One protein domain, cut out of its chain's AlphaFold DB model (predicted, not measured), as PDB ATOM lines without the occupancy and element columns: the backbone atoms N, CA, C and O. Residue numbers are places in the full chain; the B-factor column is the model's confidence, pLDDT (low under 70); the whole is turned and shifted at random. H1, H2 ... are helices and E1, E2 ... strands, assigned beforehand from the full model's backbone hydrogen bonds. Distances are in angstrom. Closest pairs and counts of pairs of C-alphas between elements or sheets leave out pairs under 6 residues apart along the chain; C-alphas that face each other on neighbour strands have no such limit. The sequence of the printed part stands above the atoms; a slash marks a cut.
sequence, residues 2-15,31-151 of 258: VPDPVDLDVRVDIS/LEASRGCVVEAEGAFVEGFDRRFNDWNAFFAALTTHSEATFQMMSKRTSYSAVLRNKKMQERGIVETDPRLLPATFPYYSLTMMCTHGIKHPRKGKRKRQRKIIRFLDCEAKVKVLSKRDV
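This is residues 2 to 15 and 31 to 151 of the 258 residues of an uncharacterized protein of Phytophthora fragariae (UniProt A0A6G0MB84). A strongly twisted sheet of four strands forms a wall, with helix H2 packed lengthwise over one face and the short helix H3 at one end of the sheet, straight after E2. Two thin arms stick out from this body: residues 31 to 41, which include H1, and the loop of residues 122 to 133. The printed part has 135 residues, with the named elements E1, H1, H2, E2, H3, E3 and E4 along it, and the sheet's order is E1, E4, E3, E2, antiparallel throughout. The class is mixed, helices and strands, with under half of the residues in named elements. The whole is loose, with a radius of gyration of the C-alphas of 18.8 A and spans of 58 by 40 by 25 A.

E1, residues 6 to 11, is an edge strand, antiparallel to E4, residues 142 to 149, at 153 degrees; N 7 and O 148 are 2.8 A apart, within hydrogen-bond range. Residues 8 to 9 of E1 also form a short antiparallel pairing with residues 52 to 53. H1, residues 31 to 34, is not on the sheet and is apart from H2, residues 56 to 70. H2 is on the sheet at a height over the sheet of 9.9 A, and its closest C-alphas to E1 are those of Trp 56 and Leu 8, 7.4 A apart. H2 lies over E4 and runs along the strands, at 22 degrees to E4 on the local plane; it is only just not over E3, residues 108 to 115, on which 2 of its C-alphas fall. E2, residues 74 to 81, is the other edge strand and bends by 62 degrees at residue 78. It is antiparallel to E3 at 160 degrees, with N 80 and O 110 2.8 A apart. H3, residues 82 to 90, only grazes the sheet with its residues 82 to 86; the closest C-alphas of H3 and E3 are those of Ala 82 and Tyr 109, 4.5 A apart. E3 and E4 form a hairpin at 164 degrees, with N 145 and O 111 2.8 A apart. Every O i to N i+4 pair is within hydrogen-bond range in H2 and H3; H1 is too short for such a pair.

E1 begins at C-alpha 6, (21.673, -29.246, 78.525), and is 16.0 A long. H1 has four residues. H2 begins at C-alpha 56, (29.398, -22.292, 77.489), and measures 20.6 A. E2 measures 19.2 A, H3 12.3 A and E3 19.3 A. E4, 22.8 A, ends at C-alpha 149, (18.011, -29.260, 80.601).

The two C-alphas farthest apart, those of Ala 33 and Val 95, are 60.6 A apart. Residues 16 to 30 are not printed, with 23.2 A between C-alphas 15 and 31. The links H1 to H2, H3 to E3 and E3 to E4 are long. The mean pLDDT of the printed part is 72.3; residues 2 to 15, 31 to 48, 122 to 126 and 128 to 135 are under 70.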
ATOM      1  N   VAL A   2      21.997 -42.333  79.264       39.50
ATOM      2  CA  VAL A   2      22.739 -41.102  78.938       39.50
ATOM      3  C   VAL A   2      21.943 -39.934  79.540       39.50
ATOM      4  O   VAL A   2      20.717 -39.961  79.419       39.50
ATOM      5  N   PRO A   3      22.565 -38.963  80.234       52.72
ATOM      6  CA  PRO A   3      21.842 -37.801  80.748       52.72
ATOM      7  C   PRO A   3      21.303 -36.940  79.598       52.72
ATOM      8  O   PRO A   3      21.986 -36.756  78.590       52.72
ATOM      9  N   ASP A   4      20.091 -36.400  79.763       59.12
ATOM     10  CA  ASP A   4      19.469 -35.516  78.772       59.12
ATOM     11  C   ASP A   4      20.353 -34.283  78.480       59.12
ATOM     12  O   ASP A   4      20.991 -33.750  79.400       59.12
ATOM     13  N   PRO A   5      20.390 -33.795  77.224       60.31
ATOM     14  CA  PRO A   5      21.214 -32.655  76.839       60.31
ATOM     15  C   PRO A   5      20.821 -31.367  77.577       60.31
ATOM     16  O   PRO A   5      19.674 -31.151  77.982       60.31
ATOM     17  N   VAL A   6      21.810 -30.491  77.763       61.84
ATOM     18  CA  VAL A   6      21.673 -29.246  78.525       61.84
ATOM     19  C   VAL A   6      21.946 -28.064  77.605       61.84
ATOM     20  O   VAL A   6      23.085 -27.838  77.214       61.84
ATOM     21  N   ASP A   7      20.908 -27.294  77.307       65.25
ATOM     22  CA  ASP A   7      20.982 -26.100  76.472       65.25
ATOM     23  C   ASP A   7      21.151 -24.851  77.362       65.25
ATOM     24  O   ASP A   7      20.518 -24.691  78.413       65.25
ATOM     25  N   LEU A   8      21.986 -23.913  76.933       63.50
ATOM     26  CA  LEU A   8      21.990 -22.544  77.438       63.50
ATOM     27  C   LEU A   8      20.870 -21.764  76.758       63.50
ATOM     28  O   LEU A   8      20.726 -21.848  75.547       63.50
ATOM     29  N   ASP A   9      20.110 -20.988  77.524       59.47
ATOM     30  CA  ASP A   9      19.046 -20.113  77.028       59.47
ATOM     31  C   ASP A   9      19.324 -18.668  77.453       59.47
ATOM     32  O   ASP A   9      19.585 -18.390  78.633       59.47
ATOM     33  N   VAL A  10      19.287 -17.753  76.485       49.66
ATOM     34  CA  VAL A  10      19.597 -16.335  76.679       49.66
ATOM     35  C   VAL A  10      18.311 -15.518  76.781       49.66
ATOM     36  O   VAL A  10      17.568 -15.344  75.811       49.66
ATOM     37  N   ARG A  11      18.075 -14.946  77.967       50.25
ATOM     38  CA  ARG A  11      17.025 -13.954  78.198       50.25
ATOM     39  C   ARG A  11      17.644 -12.563  78.314       50.25
ATOM     40  O   ARG A  11      18.496 -12.310  79.166       50.25
ATOM     41  N   VAL A  12      17.195 -11.659  77.458       44.41
ATOM     42  CA  VAL A  12      17.517 -10.233  77.525       44.41
ATOM     43  C   VAL A  12      16.312  -9.553  78.160       44.41
ATOM     44  O   VAL A  12      15.198  -9.734  77.681       44.41
ATOM     45  N   ASP A  13      16.537  -8.835  79.258       38.22
ATOM     46  CA  ASP A  13      15.535  -7.969  79.881       38.22
ATOM     47  C   ASP A  13      16.109  -6.536  79.810       38.22
ATOM     48  O   ASP A  13      17.169  -6.275  80.396       38.22
ATOM     49  N   ILE A  14      15.449  -5.638  79.073       38.81
ATOM     50  CA  ILE A  14      15.792  -4.208  78.964       38.81
ATOM     51  C   ILE A  14      14.859  -3.444  79.912       38.81
ATOM     52  O   ILE A  14      13.670  -3.741  79.974       38.81
ATOM     53  N   SER A  15      15.382  -2.499  80.697       39.91
ATOM     54  CA  SER A  15      14.594  -1.801  81.721       39.91
ATOM     55  C   SER A  15      15.063  -0.355  81.893       39.91
ATOM     56  O   SER A  15      15.748  -0.059  82.873       39.91
ATOM     57  N   LEU A  31      25.723  15.046  68.179       44.59
ATOM     58  CA  LEU A  31      25.522  13.597  68.275       44.59
ATOM     59  C   LEU A  31      24.036  13.230  68.393       44.59
ATOM     60  O   LEU A  31      23.603  12.258  67.781       44.59
ATOM     61  N   GLU A  32      23.242  14.013  69.116       45.94
ATOM     62  CA  GLU A  32      21.796  13.814  69.260       45.94
ATOM     63  C   GLU A  32      21.034  14.176  67.983       45.94
ATOM     64  O   GLU A  32      20.163  13.418  67.572       45.94
ATOM     65  N   ALA A  33      21.442  15.221  67.257       44.41
ATOM     66  CA  ALA A  33      20.929  15.507  65.915       44.41
ATOM     67  C   ALA A  33      21.255  14.394  64.895       44.41
ATOM     68  O   ALA A  33      20.526  14.221  63.922       44.41
ATOM     69  N   SER A  34      22.327  13.616  65.119       46.44
ATOM     70  CA  SER A  34      22.634  12.413  64.325       46.44
ATOM     71  C   SER A  34      21.865  11.163  64.776       46.44
ATOM     72  O   SER A  34      21.754  10.198  64.019       46.44
ATOM     73  N   ARG A  35      21.288  11.176  65.986       41.16
ATOM     74  CA  ARG A  35      20.393  10.126  66.482       41.16
ATOM     75  C   ARG A  35      18.991  10.343  65.926       41.16
ATOM     76  O   ARG A  35      18.080  10.791  66.619       41.16
ATOM     77  N   GLY A  36      18.816   9.934  64.671       33.00
ATOM     78  CA  GLY A  36      17.493   9.574  64.173       33.00
ATOM     79  C   GLY A  36      16.811   8.638  65.175       33.00
ATOM     80  O   GLY A  36      17.458   7.750  65.732       33.00
ATOM     81  N   CYS A  37      15.529   8.885  65.444       32.19
ATOM     82  CA  CYS A  37      14.750   8.150  66.436       32.19
ATOM     83  C   CYS A  37      14.617   6.674  66.033       32.19
ATOM     84  O   CYS A  37      13.670   6.289  65.346       32.19
ATOM     85  N   VAL A  38      15.569   5.844  66.460       29.78
ATOM     86  CA  VAL A  38      15.380   4.399  66.468       29.78
ATOM     87  C   VAL A  38      14.502   4.099  67.670       29.78
ATOM     88  O   VAL A  38      14.934   4.166  68.822       29.78
ATOM     89  N   VAL A  39      13.238   3.790  67.395       31.73
ATOM     90  CA  VAL A  39      12.381   3.092  68.351       31.73
ATOM     91  C   VAL A  39      12.932   1.670  68.433       31.73
ATOM     92  O   VAL A  39      12.494   0.784  67.706       31.73
ATOM     93  N   GLU A  40      13.977   1.496  69.245       37.72
ATOM     94  CA  GLU A  40      14.685   0.228  69.438       37.72
ATOM     95  C   GLU A  40      13.680  -0.834  69.898       37.72
ATOM     96  O   GLU A  40      13.245  -0.848  71.054       37.72
ATOM     97  N   ALA A  41      13.285  -1.716  68.976       40.56
ATOM     98  CA  ALA A  41      12.429  -2.848  69.286       40.56
ATOM     99  C   ALA A  41      13.080  -3.696  70.390       40.56
ATOM    100  O   ALA A  41      14.306  -3.812  70.459       40.56
ATOM    101  N   GLU A  42      12.264  -4.287  71.267       39.62
ATOM    102  CA  GLU A  42      12.728  -4.997  72.463       39.62
ATOM    103  C   GLU A  42      13.665  -6.172  72.100       39.62
ATOM    104  O   GLU A  42      13.230  -7.291  71.829       39.62
ATOM    105  N   GLY A  43      14.978  -5.909  72.092       45.66
ATOM    106  CA  GLY A  43      16.012  -6.875  71.710       45.66
ATOM    107  C   GLY A  43      16.882  -6.517  70.498       45.66
ATOM    108  O   GLY A  43      17.775  -7.305  70.207       45.66
ATOM    109  N   ALA A  44      16.713  -5.361  69.844       51.84
ATOM    110  CA  ALA A  44      17.534  -4.937  68.693       51.84
ATOM    111  C   ALA A  44      19.061  -4.973  68.963       51.84
ATOM    112  O   ALA A  44      19.842  -5.393  68.114       51.84
ATOM    113  N   PHE A  45      19.494  -4.684  70.198       52.88
ATOM    114  CA  PHE A  45      20.889  -4.847  70.653       52.88
ATOM    115  C   PHE A  45      21.470  -6.262  70.425       52.88
ATOM    116  O   PHE A  45      22.676  -6.400  70.260       52.88
ATOM    117  N   VAL A  46      20.642  -7.316  70.430       60.38
ATOM    118  CA  VAL A  46      21.048  -8.716  70.176       60.38
ATOM    119  C   VAL A  46      20.487  -9.263  68.857       60.38
ATOM    120  O   VAL A  46      20.339 -10.478  68.708       60.38
ATOM    121  N   GLU A  47      20.136  -8.404  67.900       62.50
ATOM    122  CA  GLU A  47      19.638  -8.858  66.601       62.50
ATOM    123  C   GLU A  47      20.690  -9.733  65.889       62.50
ATOM    124  O   GLU A  47      21.883  -9.426  65.870       62.50
ATOM    125  N   GLY A  48      20.261 -10.896  65.391       66.25
ATOM    126  CA  GLY A  48      21.153 -11.922  64.838       66.25
ATOM    127  C   GLY A  48      21.989 -12.718  65.857       66.25
ATOM    128  O   GLY A  48      22.728 -13.609  65.446       66.25
ATOM    129  N   PHE A  49      21.887 -12.461  67.167       73.69
ATOM    130  CA  PHE A  49      22.584 -13.259  68.183       73.69
ATOM    131  C   PHE A  49      21.807 -14.535  68.532       73.69
ATOM    132  O   PHE A  49      20.645 -14.481  68.951       73.69
ATOM    133  N   ASP A  50      22.471 -15.689  68.435       74.62
ATOM    134  CA  ASP A  50      21.878 -16.973  68.801       74.62
ATOM    135  C   ASP A  50      21.401 -16.985  70.258       74.62
ATOM    136  O   ASP A  50      22.103 -16.621  71.203       74.62
ATOM    137  N   ARG A  51      20.161 -17.434  70.460       76.75
ATOM    138  CA  ARG A  51      19.519 -17.440  71.787       76.75
ATOM    139  C   ARG A  51      19.741 -18.750  72.541       76.75
ATOM    140  O   ARG A  51      19.394 -18.826  73.721       76.75
ATOM    141  N   ARG A  52      20.311 -19.762  71.874       77.88
ATOM    142  CA  ARG A  52      20.614 -21.082  72.432       77.88
ATOM    143  C   ARG A  52      21.996 -21.584  72.042       77.88
ATOM    144  O   ARG A  52      22.385 -21.471  70.889       77.88
ATOM    145  N   PHE A  53      22.675 -22.223  72.991       83.19
ATOM    146  CA  PHE A  53      23.973 -22.873  72.782       83.19
ATOM    147  C   PHE A  53      24.017 -24.202  73.535       83.19
ATOM    148  O   PHE A  53      23.480 -24.296  74.635       83.19
ATOM    149  N   ASN A  54      24.685 -25.216  72.986       79.44
ATOM    150  CA  ASN A  54      24.826 -26.519  73.654       79.44
ATOM    151  C   ASN A  54      25.868 -26.491  74.793       79.44
ATOM    152  O   ASN A  54      25.894 -27.379  75.643       79.44
ATOM    153  N   ASP A  55      26.741 -25.482  74.814       83.38
ATOM    154  CA  ASP A  55      27.821 -25.349  75.785       83.38
ATOM    155  C   ASP A  55      28.230 -23.880  76.011       83.38
ATOM    156  O   ASP A  55      27.899 -22.975  75.240       83.38
ATOM    157  N   TRP A  56      28.961 -23.637  77.103       87.12
ATOM    158  CA  TRP A  56      29.398 -22.292  77.489       87.12
ATOM    159  C   TRP A  56      30.510 -21.723  76.599       87.12
ATOM    160  O   TRP A  56      30.595 -20.504  76.484       87.12
ATOM    161  N   ASN A  57      31.340 -22.553  75.964       90.06
ATOM    162  CA  ASN A  57      32.431 -22.075  75.115       90.06
ATOM    163  C   ASN A  57      31.886 -21.561  73.777       90.06
ATOM    164  O   ASN A  57      32.295 -20.485  73.352       90.06
ATOM    165  N   ALA A  58      30.915 -22.256  73.175       88.56
ATOM    166  CA  ALA A  58      30.179 -21.771  72.007       88.56
ATOM    167  C   ALA A  58      29.473 -20.437  72.300       88.56
ATOM    168  O   ALA A  58      29.614 -19.490  71.526       88.56
ATOM    169  N   PHE A  59      28.807 -20.314  73.459       89.31
ATOM    170  CA  PHE A  59      28.235 -19.036  73.900       89.31
ATOM    171  C   PHE A  59      29.297 -17.930  74.017       89.31
ATOM    172  O   PHE A  59      29.082 -16.824  73.525       89.31
ATOM    173  N   PHE A  60      30.442 -18.193  74.662       90.62
ATOM    174  CA  PHE A  60      31.488 -17.177  74.816       90.62
ATOM    175  C   PHE A  60      32.163 -16.814  73.489       90.62
ATOM    176  O   PHE A  60      32.483 -15.645  73.291       90.62
ATOM    177  N   ALA A  61      32.345 -17.767  72.572       91.56
ATOM    178  CA  ALA A  61      32.869 -17.508  71.234       91.56
ATOM    179  C   ALA A  61      31.915 -16.608  70.433       91.56
ATOM    180  O   ALA A  61      32.337 -15.558  69.953       91.56
ATOM    181  N   ALA A  62      30.621 -16.947  70.396       88.50
ATOM    182  CA  ALA A  62      29.598 -16.115  69.765       88.50
ATOM    183  C   ALA A  62      29.524 -14.718  70.405       88.50
ATOM    184  O   ALA A  62      29.463 -13.715  69.695       88.50
ATOM    185  N   LEU A  63      29.577 -14.626  71.742       86.75
ATOM    186  CA  LEU A  63      29.561 -13.347  72.461       86.75
ATOM    187  C   LEU A  63      30.779 -12.478  72.130       86.75
ATOM    188  O   LEU A  63      30.625 -11.264  72.012       86.75
ATOM    189  N   THR A  64      31.966 -13.072  71.977       89.81
ATOM    190  CA  THR A  64      33.174 -12.362  71.529       89.81
ATOM    191  C   THR A  64      32.986 -11.833  70.111       89.81
ATOM    192  O   THR A  64      33.113 -10.628  69.914       89.81
ATOM    193  N   THR A  65      32.575 -12.679  69.158       88.56
ATOM    194  CA  THR A  65      32.316 -12.268  67.765       88.56
ATOM    195  C   THR A  65      31.291 -11.134  67.684       88.56
ATOM    196  O   THR A  65      31.506 -10.149  66.981       88.56
ATOM    197  N   HIS A  66      30.202 -11.223  68.450       82.88
ATOM    198  CA  HIS A  66      29.196 -10.167  68.530       82.88
ATOM    199  C   HIS A  66      29.755  -8.884  69.171       82.88
ATOM    200  O   HIS A  66      29.576  -7.808  68.612       82.88
ATOM    201  N   SER A  67      30.489  -8.984  70.287       80.19
ATOM    202  CA  SER A  67      31.104  -7.823  70.962       80.19
ATOM    203  C   SER A  67      32.130  -7.098  70.082       80.19
ATOM    204  O   SER A  67      32.273  -5.881  70.194       80.19
ATOM    205  N   GLU A  68      32.847  -7.829  69.224       82.19
ATOM    206  CA  GLU A  68      33.784  -7.278  68.240       82.19
ATOM    207  C   GLU A  68      33.046  -6.587  67.085       82.19
ATOM    208  O   GLU A  68      33.418  -5.477  66.711       82.19
ATOM    209  N   ALA A  69      31.969  -7.191  66.570       76.94
ATOM    210  CA  ALA A  69      31.172  -6.630  65.477       76.94
ATOM    211  C   ALA A  69      30.365  -5.380  65.881       76.94
ATOM    212  O   ALA A  69      30.263  -4.436  65.101       76.94
ATOM    213  N   THR A  70      29.798  -5.351  67.093       74.75
ATOM    214  CA  THR A  70      28.962  -4.235  67.579       74.75
ATOM    215  C   THR A  70      29.724  -3.222  68.440       74.75
ATOM    216  O   THR A  70      29.150  -2.219  68.866       74.75
ATOM    217  N   PHE A  71      31.006  -3.474  68.735       72.81
ATOM    218  CA  PHE A  71      31.830  -2.744  69.713       72.81
ATOM    219  C   PHE A  71      31.259  -2.723  71.151       72.81
ATOM    220  O   PHE A  71      31.696  -1.945  72.009       72.81
ATOM    221  N   GLN A  72      30.289  -3.591  71.455       70.69
ATOM    222  CA  GLN A  72      29.631  -3.674  72.759       70.69
ATOM    223  C   GLN A  72      30.340  -4.700  73.644       70.69
ATOM    224  O   GLN A  72      29.883  -5.822  73.829       70.69
ATOM    225  N   MET A  73      31.467  -4.303  74.234       81.75
ATOM    226  CA  MET A  73      32.217  -5.174  75.144       81.75
ATOM    227  C   MET A  73      31.373  -5.582  76.362       81.75
ATOM    228  O   MET A  73      31.035  -4.758  77.219       81.75
ATOM    229  N   MET A  74      31.071  -6.877  76.467       81.94
ATOM    230  CA  MET A  74      30.295  -7.454  77.566       81.94
ATOM    231  C   MET A  74      31.205  -8.049  78.646       81.94
ATOM    232  O   MET A  74      32.177  -8.745  78.371       81.94
ATOM    233  N   SER A  75      30.873  -7.808  79.916       86.81
ATOM    234  CA  SER A  75      31.661  -8.258  81.069       86.81
ATOM    235  C   SER A  75      30.795  -8.914  82.143       86.81
ATOM    236  O   SER A  75      29.608  -8.622  82.282       86.81
ATOM    237  N   LYS A  76      31.385  -9.826  82.920       90.00
ATOM    238  CA  LYS A  76      30.679 -10.583  83.962       90.00
ATOM    239  C   LYS A  76      30.228  -9.674  85.112       90.00
ATOM    240  O   LYS A  76      31.061  -9.121  85.823       90.00
ATOM    241  N   ARG A  77      28.911  -9.605  85.349       88.19
ATOM    242  CA  ARG A  77      28.295  -8.886  86.478       88.19
ATOM    243  C   ARG A  77      28.042  -9.798  87.678       88.19
ATOM    244  O   ARG A  77      28.458  -9.490  88.787       88.19
ATOM    245  N   THR A  78      27.348 -10.915  87.465       88.06
ATOM    246  CA  THR A  78      27.000 -11.895  88.512       88.06
ATOM    247  C   THR A  78      26.963 -13.309  87.940       88.06
ATOM    248  O   THR A  78      26.699 -13.499  86.755       88.06
ATOM    249  N   SER A  79      27.212 -14.321  88.775       91.19
ATOM    250  CA  SER A  79      27.071 -15.736  88.403       91.19
ATOM    251  C   SER A  79      26.561 -16.577  89.563       91.19
ATOM    252  O   SER A  79      26.944 -16.338  90.706       91.19
ATOM    253  N   TYR A  80      25.805 -17.621  89.245       89.25
ATOM    254  CA  TYR A  80      25.394 -18.679  90.160       89.25
ATOM    255  C   TYR A  80      25.875 -20.017  89.584       89.25
ATOM    256  O   TYR A  80      25.509 -20.378  88.464       89.25
ATOM    257  N   SER A  81      26.758 -20.722  90.301       90.50
ATOM    258  CA  SER A  81      27.403 -21.942  89.795       90.50
ATOM    259  C   SER A  81      26.446 -23.135  89.737       90.50
ATOM    260  O   SER A  81      25.529 -23.253  90.555       90.50
ATOM    261  N   ALA A  82      26.678 -24.045  88.786       88.56
ATOM    262  CA  ALA A  82      25.897 -25.278  88.680       88.56
ATOM    263  C   ALA A  82      26.047 -26.141  89.944       88.56
ATOM    264  O   ALA A  82      25.051 -26.607  90.488       88.56
ATOM    265  N   VAL A  83      27.270 -26.244  90.480       90.06
ATOM    266  CA  VAL A  83      27.581 -26.956  91.733       90.06
ATOM    267  C   VAL A  83      26.766 -26.420  92.915       90.06
ATOM    268  O   VAL A  83      26.147 -27.201  93.635       90.06
ATOM    269  N   LEU A  84      26.693 -25.094  93.105       90.56
ATOM    270  CA  LEU A  84      25.937 -24.514  94.223       90.56
ATOM    271  C   LEU A  84      24.422 -24.708  94.053       90.56
ATOM    272  O   LEU A  84      23.717 -24.884  95.047       90.56
ATOM    273  N   ARG A  85      23.915 -24.721  92.811       88.62
ATOM    274  CA  ARG A  85      22.527 -25.117  92.532       88.62
ATOM    275  C   ARG A  85      22.292 -26.589  92.846       88.62
ATOM    276  O   ARG A  85      21.305 -26.889  93.507       88.62
ATOM    277  N   ASN A  86      23.166 -27.482  92.390       90.19
ATOM    278  CA  ASN A  86      23.023 -28.919  92.601       90.19
ATOM    279  C   ASN A  86      23.023 -29.259  94.094       90.19
ATOM    280  O   ASN A  86      22.103 -29.936  94.543       90.19
ATOM    281  N   LYS A  87      23.941 -28.674  94.878       91.31
ATOM    282  CA  LYS A  87      23.946 -28.807  96.341       91.31
ATOM    283  C   LYS A  87      22.603 -28.399  96.962       91.31
ATOM    284  O   LYS A  87      22.017 -29.169  97.713       91.31
ATOM    285  N   LYS A  88      22.049 -27.242  96.574       89.38
ATOM    286  CA  LYS A  88      20.724 -26.789  97.048       89.38
ATOM    287  C   LYS A  88      19.547 -27.641  96.562       89.38
ATOM    288  O   LYS A  88      18.467 -27.549  97.140       89.38
ATOM    289  N   MET A  89      19.707 -28.424  95.495       86.38
ATOM    290  CA  MET A  89      18.716 -29.421  95.074       86.38
ATOM    291  C   MET A  89      18.853 -30.699  95.914       86.38
ATOM    292  O   MET A  89      17.842 -31.232  96.363       86.38
ATOM    293  N   GLN A  90      20.078 -31.144  96.201       88.75
ATOM    294  CA  GLN A  90      20.355 -32.287  97.082       88.75
ATOM    295  C   GLN A  90      19.859 -32.035  98.515       88.75
ATOM    296  O   GLN A  90      19.168 -32.878  99.079       88.75
ATOM    297  N   GLU A  91      20.067 -30.829  99.054       91.19
ATOM    298  CA  GLU A  91      19.496 -30.360 100.334       91.19
ATOM    299  C   GLU A  91      17.951 -30.413 100.378       91.19
ATOM    300  O   GLU A  91      17.362 -30.410 101.454       91.19
ATOM    301  N   ARG A  92      17.279 -30.479  99.219       85.94
ATOM    302  CA  ARG A  92      15.816 -30.629  99.083       85.94
ATOM    303  C   ARG A  92      15.378 -32.079  98.839       85.94
ATOM    304  O   ARG A  92      14.237 -32.303  98.444       85.94
ATOM    305  N   GLY A  93      16.273 -33.049  99.030       84.12
ATOM    306  CA  GLY A  93      16.003 -34.476  98.836       84.12
ATOM    307  C   GLY A  93      16.120 -34.965  97.389       84.12
ATOM    308  O   GLY A  93      15.562 -36.008  97.061       84.12
ATOM    309  N   ILE A  94      16.804 -34.233  96.500       82.56
ATOM    310  CA  ILE A  94      17.051 -34.703  95.127       82.56
ATOM    311  C   ILE A  94      18.317 -35.569  95.117       82.56
ATOM    312  O   ILE A  94      19.388 -35.115  95.511       82.56
ATOM    313  N   VAL A  95      18.194 -36.815  94.655       83.94
ATOM    314  CA  VAL A  95      19.298 -37.788  94.611       83.94
ATOM    315  C   VAL A  95      20.386 -37.336  93.626       83.94
ATOM    316  O   VAL A  95      20.098 -36.693  92.621       83.94
ATOM    317  N   GLU A  96      21.647 -37.682  93.892       79.69
ATOM    318  CA  GLU A  96      22.795 -37.320  93.045       79.69
ATOM    319  C   GLU A  96      22.708 -37.857  91.603       79.69
ATOM    320  O   GLU A  96      23.198 -37.223  90.672       79.69
ATOM    321  N   THR A  97      22.029 -38.985  91.403       76.56
ATOM    322  CA  THR A  97      21.776 -39.593  90.087       76.56
ATOM    323  C   THR A  97      20.537 -39.042  89.375       76.56
ATOM    324  O   THR A  97      20.236 -39.470  88.261       76.56
ATOM    325  N   ASP A  98      19.790 -38.119  89.990       78.38
ATOM    326  CA  ASP A  98      18.560 -37.582  89.407       78.38
ATOM    327  C   ASP A  98      18.895 -36.682  88.197       78.38
ATOM    328  O   ASP A  98      19.674 -35.730  88.351       78.38
ATOM    329  N   PRO A  99      18.286 -36.909  87.009       73.38
ATOM    330  CA  PRO A  99      18.536 -36.090  85.821       73.38
ATOM    331  C   PRO A  99      18.295 -34.602  86.093       73.38
ATOM    332  O   PRO A  99      18.987 -33.775  85.524       73.38
ATOM    333  N   ARG A 100      17.396 -34.262  87.032       75.50
ATOM    334  CA  ARG A 100      17.536 -33.218  88.071       75.50
ATOM    335  C   ARG A 100      18.712 -32.247  87.944       75.50
ATOM    336  O   ARG A 100      18.541 -31.048  87.659       75.50
ATOM    337  N   LEU A 101      19.891 -32.771  88.243       81.00
ATOM    338  CA  LEU A 101      21.115 -32.019  88.469       81.00
ATOM    339  C   LEU A 101      21.781 -31.621  87.146       81.00
ATOM    340  O   LEU A 101      21.631 -32.271  86.118       81.00
ATOM    341  N   LEU A 102      22.488 -30.492  87.146       82.38
ATOM    342  CA  LEU A 102      23.301 -30.107  85.989       82.38
ATOM    343  C   LEU A 102      24.592 -30.935  85.977       82.38
ATOM    344  O   LEU A 102      25.143 -31.163  87.057       82.38
ATOM    345  N   PRO A 103      25.128 -31.324  84.809       82.69
ATOM    346  CA  PRO A 103      26.436 -31.962  84.732       82.69
ATOM    347  C   PRO A 103      27.517 -31.101  85.398       82.69
ATOM    348  O   PRO A 103      27.532 -29.878  85.241       82.69
ATOM    349  N   ALA A 104      28.451 -31.734  86.112       78.38
ATOM    350  CA  ALA A 104      29.539 -31.035  86.806       78.38
ATOM    351  C   ALA A 104      30.475 -30.252  85.858       78.38
ATOM    352  O   ALA A 104      31.181 -29.348  86.297       78.38
ATOM    353  N   THR A 105      30.444 -30.563  84.558       81.12
ATOM    354  CA  THR A 105      31.148 -29.837  83.491       81.12
ATOM    355  C   THR A 105      30.613 -28.421  83.252       81.12
ATOM    356  O   THR A 105      31.328 -27.599  82.684       81.12
ATOM    357  N   PHE A 106      29.385 -28.098  83.676       82.25
ATOM    358  CA  PHE A 106      28.808 -26.765  83.490       82.25
ATOM    359  C   PHE A 106      29.305 -25.802  84.589       82.25
ATOM    360  O   PHE A 106      28.957 -25.981  85.758       82.25
ATOM    361  N   PRO A 107      30.059 -24.730  84.269       87.38
ATOM    362  CA  PRO A 107      30.574 -23.800  85.282       87.38
ATOM    363  C   PRO A 107      29.460 -23.008  85.986       87.38
ATOM    364  O   PRO A 107      29.534 -22.724  87.188       87.38
ATOM    365  N   TYR A 108      28.400 -22.658  85.256       88.06
ATOM    366  CA  TYR A 108      27.312 -21.812  85.737       88.06
ATOM    367  C   TYR A 108      25.953 -22.460  85.481       88.06
ATOM    368  O   TYR A 108      25.759 -23.112  84.464       88.06
ATOM    369  N   TYR A 109      25.008 -22.241  86.398       87.56
ATOM    370  CA  TYR A 109      23.575 -22.373  86.128       87.56
ATOM    371  C   TYR A 109      23.006 -21.064  85.584       87.56
ATOM    372  O   TYR A 109      22.143 -21.085  84.715       87.56
ATOM    373  N   SER A 110      23.476 -19.920  86.088       86.69
ATOM    374  CA  SER A 110      23.161 -18.632  85.483       86.69
ATOM    375  C   SER A 110      24.334 -17.661  85.538       86.69
ATOM    376  O   SER A 110      25.128 -17.648  86.482       86.69
ATOM    377  N   LEU A 111      24.431 -16.835  84.502       87.81
ATOM    378  CA  LEU A 111      25.434 -15.793  84.328       87.81
ATOM    379  C   LEU A 111      24.717 -14.530  83.850       87.81
ATOM    380  O   LEU A 111      23.912 -14.586  82.928       87.81
ATOM    381  N   THR A 112      24.984 -13.385  84.471       87.31
ATOM    382  CA  THR A 112      24.584 -12.082  83.924       87.31
ATOM    383  C   THR A 112      25.831 -11.358  83.451       87.31
ATOM    384  O   THR A 112      26.716 -11.050  84.255       87.31
ATOM    385  N   MET A 113      25.876 -11.077  82.155       85.81
ATOM    386  CA  MET A 113      26.849 -10.196  81.520       85.81
ATOM    387  C   MET A 113      26.240  -8.792  81.397       85.81
ATOM    388  O   MET A 113      25.027  -8.659  81.231       85.81
ATOM    389  N   MET A 114      27.059  -7.747  81.483       84.81
ATOM    390  CA  MET A 114      26.655  -6.354  81.262       84.81
ATOM    391  C   MET A 114      27.678  -5.609  80.406       84.81
ATOM    392  O   MET A 114      28.879  -5.881  80.500       84.81
ATOM    393  N   CYS A 115      27.202  -4.647  79.619       83.75
ATOM    394  CA  CYS A 115      28.049  -3.790  78.797       83.75
ATOM    395  C   CYS A 115      29.022  -2.977  79.666       83.75
ATOM    396  O   CYS A 115      28.633  -2.423  80.699       83.75
ATOM    397  N   THR A 116      30.290  -2.863  79.256       84.00
ATOM    398  CA  THR A 116      31.295  -2.082  80.002       84.00
ATOM    399  C   THR A 116      30.957  -0.596  80.077       84.00
ATOM    400  O   THR A 116      31.319   0.058  81.054       84.00
ATOM    401  N   HIS A 117      30.211  -0.070  79.102       78.88
ATOM    402  CA  HIS A 117      29.702   1.304  79.120       78.88
ATOM    403  C   HIS A 117      28.683   1.551  80.253       78.88
ATOM    404  O   HIS A 117      28.492   2.693  80.662       78.88
ATOM    405  N   GLY A 118      28.075   0.495  80.808       79.56
ATOM    406  CA  GLY A 118      27.187   0.542  81.975       79.56
ATOM    407  C   GLY A 118      27.894   0.465  83.330       79.56
ATOM    408  O   GLY A 118      27.235   0.387  84.368       79.56
ATOM    409  N   ILE A 119      29.231   0.441  83.372       80.62
ATOM    410  CA  ILE A 119      29.982   0.265  84.623       80.62
ATOM    411  C   ILE A 119      30.503   1.610  85.130       80.62
ATOM    412  O   ILE A 119      31.490   2.144  84.623       80.62
ATOM    413  N   LYS A 120      29.890   2.129  86.203       78.38
ATOM    414  CA  LYS A 120      30.412   3.291  86.940       78.38
ATOM    415  C   LYS A 120      31.794   2.936  87.511       78.38
ATOM    416  O   LYS A 120      31.919   2.150  88.450       78.38
ATOM    417  N   HIS A 121      32.853   3.496  86.926       72.75
ATOM    418  CA  HIS A 121      34.234   3.303  87.370       72.75
ATOM    419  C   HIS A 121      34.653   4.425  88.341       72.75
ATOM    420  O   HIS A 121      34.913   5.543  87.892       72.75
ATOM    421  N   PRO A 122      34.771   4.170  89.661       68.88
ATOM    422  CA  PRO A 122      35.170   5.204  90.614       68.88
ATOM    423  C   PRO A 122      36.615   5.669  90.375       68.88
ATOM    424  O   PRO A 122      37.513   4.865  90.092       68.88
ATOM    425  N   ARG A 123      36.866   6.976  90.534       64.44
ATOM    426  CA  ARG A 123      38.200   7.584  90.385       64.44
ATOM    427  C   ARG A 123      39.167   7.043  91.451       64.44
ATOM    428  O   ARG A 123      39.123   7.456  92.604       64.44
ATOM    429  N   LYS A 124      40.088   6.152  91.065       62.81
ATOM    430  CA  LYS A 124      41.139   5.628  91.962       62.81
ATOM    431  C   LYS A 124      42.423   6.480  91.915       62.81
ATOM    432  O   LYS A 124      43.316   6.224  91.108       62.81
ATOM    433  N   GLY A 125      42.554   7.433  92.842       63.41
ATOM    434  CA  GLY A 125      43.814   8.129  93.166       63.41
ATOM    435  C   GLY A 125      44.179   9.352  92.302       63.41
ATOM    436  O   GLY A 125      43.640   9.554  91.220       63.41
ATOM    437  N   LYS A 126      45.130  10.164  92.799       59.38
ATOM    438  CA  LYS A 126      45.511  11.490  92.253       59.38
ATOM    439  C   LYS A 126      46.608  11.486  91.163       59.38
ATOM    440  O   LYS A 126      47.046  12.553  90.744       59.38
ATOM    441  N   ARG A 127      47.111  10.326  90.719       70.00
ATOM    442  CA  ARG A 127      48.193  10.264  89.708       70.00
ATOM    443  C   ARG A 127      47.650  10.436  88.285       70.00
ATOM    444  O   ARG A 127      46.577   9.917  87.976       70.00
ATOM    445  N   LYS A 128      48.420  11.098  87.410       59.78
ATOM    446  CA  LYS A 128      48.153  11.144  85.961       59.78
ATOM    447  C   LYS A 128      48.096   9.707  85.420       59.78
ATOM    448  O   LYS A 128      48.988   8.909  85.697       59.78
ATOM    449  N   ARG A 129      47.038   9.376  84.678       60.62
ATOM    450  CA  ARG A 129      46.821   8.070  84.036       60.62
ATOM    451  C   ARG A 129      46.620   8.285  82.539       60.62
ATOM    452  O   ARG A 129      46.045   9.301  82.151       60.62
ATOM    453  N   GLN A 130      47.026   7.317  81.719       59.75
ATOM    454  CA  GLN A 130      46.556   7.242  80.334       59.75
ATOM    455  C   GLN A 130      45.018   7.195  80.338       59.75
ATOM    456  O   GLN A 130      44.415   6.496  81.161       59.75
ATOM    457  N   ARG A 131      44.375   7.980  79.465       58.56
ATOM    458  CA  ARG A 131      42.910   8.004  79.351       58.56
ATOM    459  C   ARG A 131      42.442   6.630  78.859       58.56
ATOM    460  O   ARG A 131      42.846   6.204  77.783       58.56
ATOM    461  N   LYS A 132      41.583   5.945  79.623       56.19
ATOM    462  CA  LYS A 132      40.839   4.792  79.090       56.19
ATOM    463  C   LYS A 132      39.876   5.291  78.012       56.19
ATOM    464  O   LYS A 132      39.209   6.300  78.220       56.19
ATOM    465  N   ILE A 133      39.799   4.558  76.903       58.88
ATOM    466  CA  ILE A 133      38.894   4.848  75.779       58.88
ATOM    467  C   ILE A 133      37.427   4.634  76.194       58.88
ATOM    468  O   ILE A 133      36.555   5.410  75.816       58.88
ATOM    469  N   ILE A 134      37.169   3.633  77.042       62.56
ATOM    470  CA  ILE A 134      35.832   3.299  77.549       62.56
ATOM    471  C   ILE A 134      35.361   4.386  78.527       62.56
ATOM    472  O   ILE A 134      35.850   4.470  79.661       62.56
ATOM    473  N   ARG A 135      34.398   5.201  78.086       66.56
ATOM    474  CA  ARG A 135      33.626   6.114  78.938       66.56
ATOM    475  C   ARG A 135      32.443   5.371  79.558       66.56
ATOM    476  O   ARG A 135      31.953   4.388  79.011       66.56
ATOM    477  N   PHE A 136      31.983   5.853  80.704       76.81
ATOM    478  CA  PHE A 136      30.689   5.451  81.242       76.81
ATOM    479  C   PHE A 136      29.585   6.201  80.481       76.81
ATOM    480  O   PHE A 136      29.704   7.413  80.318       76.81
ATOM    481  N   LEU A 137      28.557   5.486  80.014       77.62
ATOM    482  CA  LEU A 137      27.445   6.002  79.194       77.62
ATOM    483  C   LEU A 137      26.065   5.584  79.753       77.62
ATOM    484  O   LEU A 137      25.097   5.549  79.006       77.62
ATOM    485  N   ASP A 138      26.006   5.142  81.017       70.69
ATOM    486  CA  ASP A 138      24.844   4.486  81.660       70.69
ATOM    487  C   ASP A 138      24.164   3.396  80.803       70.69
ATOM    488  O   ASP A 138      22.958   3.182  80.839       70.69
ATOM    489  N   CYS A 139      24.958   2.665  80.008       73.69
ATOM    490  CA  CYS A 139      24.432   1.626  79.125       73.69
ATOM    491  C   CYS A 139      23.860   0.453  79.933       73.69
ATOM    492  O   CYS A 139      24.588  -0.343  80.530       73.69
ATOM    493  N   GLU A 140      22.541   0.306  79.910       74.12
ATOM    494  CA  GLU A 140      21.841  -0.701  80.702       74.12
ATOM    495  C   GLU A 140      21.885  -2.122  80.127       74.12
ATOM    496  O   GLU A 140      21.389  -3.041  80.789       74.12
ATOM    497  N   ALA A 141      22.455  -2.307  78.932       75.88
ATOM    498  CA  ALA A 141      22.441  -3.565  78.195       75.88
ATOM    499  C   ALA A 141      23.025  -4.727  79.016       75.88
ATOM    500  O   ALA A 141      24.177  -4.701  79.477       75.88
ATOM    501  N   LYS A 142      22.199  -5.760  79.210       79.44
ATOM    502  CA  LYS A 142      22.488  -6.946  80.024       79.44
ATOM    503  C   LYS A 142      22.031  -8.200  79.289       79.44
ATOM    504  O   LYS A 142      20.908  -8.275  78.805       79.44
ATOM    505  N   VAL A 143      22.878  -9.220  79.314       80.81
ATOM    506  CA  VAL A 143      22.597 -10.549  78.761       80.81
ATOM    507  C   VAL A 143      22.533 -11.525  79.933       80.81
ATOM    508  O   VAL A 143      23.523 -11.698  80.650       80.81
ATOM    509  N   LYS A 144      21.364 -12.133  80.180       82.62
ATOM    510  CA  LYS A 144      21.185 -13.162  81.217       82.62
ATOM    511  C   LYS A 144      21.167 -14.528  80.542       82.62
ATOM    512  O   LYS A 144      20.263 -14.844  79.779       82.62
ATOM    513  N   VAL A 145      22.156 -15.348  80.860       84.00
ATOM    514  CA  VAL A 145      22.315 -16.704  80.334       84.00
ATOM    515  C   VAL A 145      21.928 -17.689  81.428       84.00
ATOM    516  O   VAL A 145      22.360 -17.533  82.574       84.00
ATOM    517  N   LEU A 146      21.112 -18.690  81.099       84.31
ATOM    518  CA  LEU A 146      20.684 -19.739  82.023       84.31
ATOM    519  C   LEU A 146      20.898 -21.123  81.403       84.31
ATOM    520  O   LEU A 146      20.412 -21.383  80.311       84.31
ATOM    521  N   SER A 147      21.541 -22.038  82.127       82.56
ATOM    522  CA  SER A 147      21.607 -23.451  81.742       82.56
ATOM    523  C   SER A 147      20.311 -24.167  82.108       82.56
ATOM    524  O   SER A 147      19.906 -24.206  83.276       82.56
ATOM    525  N   LYS A 148      19.670 -24.759  81.103       75.00
ATOM    526  CA  LYS A 148      18.435 -25.533  81.208       75.00
ATOM    527  C   LYS A 148      18.686 -26.928  80.649       75.00
ATOM    528  O   LYS A 148      19.379 -27.083  79.658       75.00
ATOM    529  N   ARG A 149      18.102 -27.952  81.262       73.44
ATOM    530  CA  ARG A 149      18.011 -29.260  80.601       73.44
ATOM    531  C   ARG A 149      16.867 -29.222  79.606       73.44
ATOM    532  O   ARG A 149      15.826 -28.639  79.918       73.44
ATOM    533  N   ASP A 150      17.078 -29.826  78.446       71.31
ATOM    534  CA  ASP A 150      16.063 -29.952  77.408       71.31
ATOM    535  C   ASP A 150      15.817 -31.436  77.128       71.31
ATOM    536  O   ASP A 150      16.745 -32.212  76.904       71.31
ATOM    537  N   VAL A 151      14.554 -31.851  77.207       74.69
ATOM    538  CA  VAL A 151      14.178 -33.269  77.147       74.69
ATOM    539  C   VAL A 151      13.910 -33.628  75.690       74.69
ATOM    540  O   VAL A 151      12.791 -33.508  75.202       74.69
TER     541      VAL A 151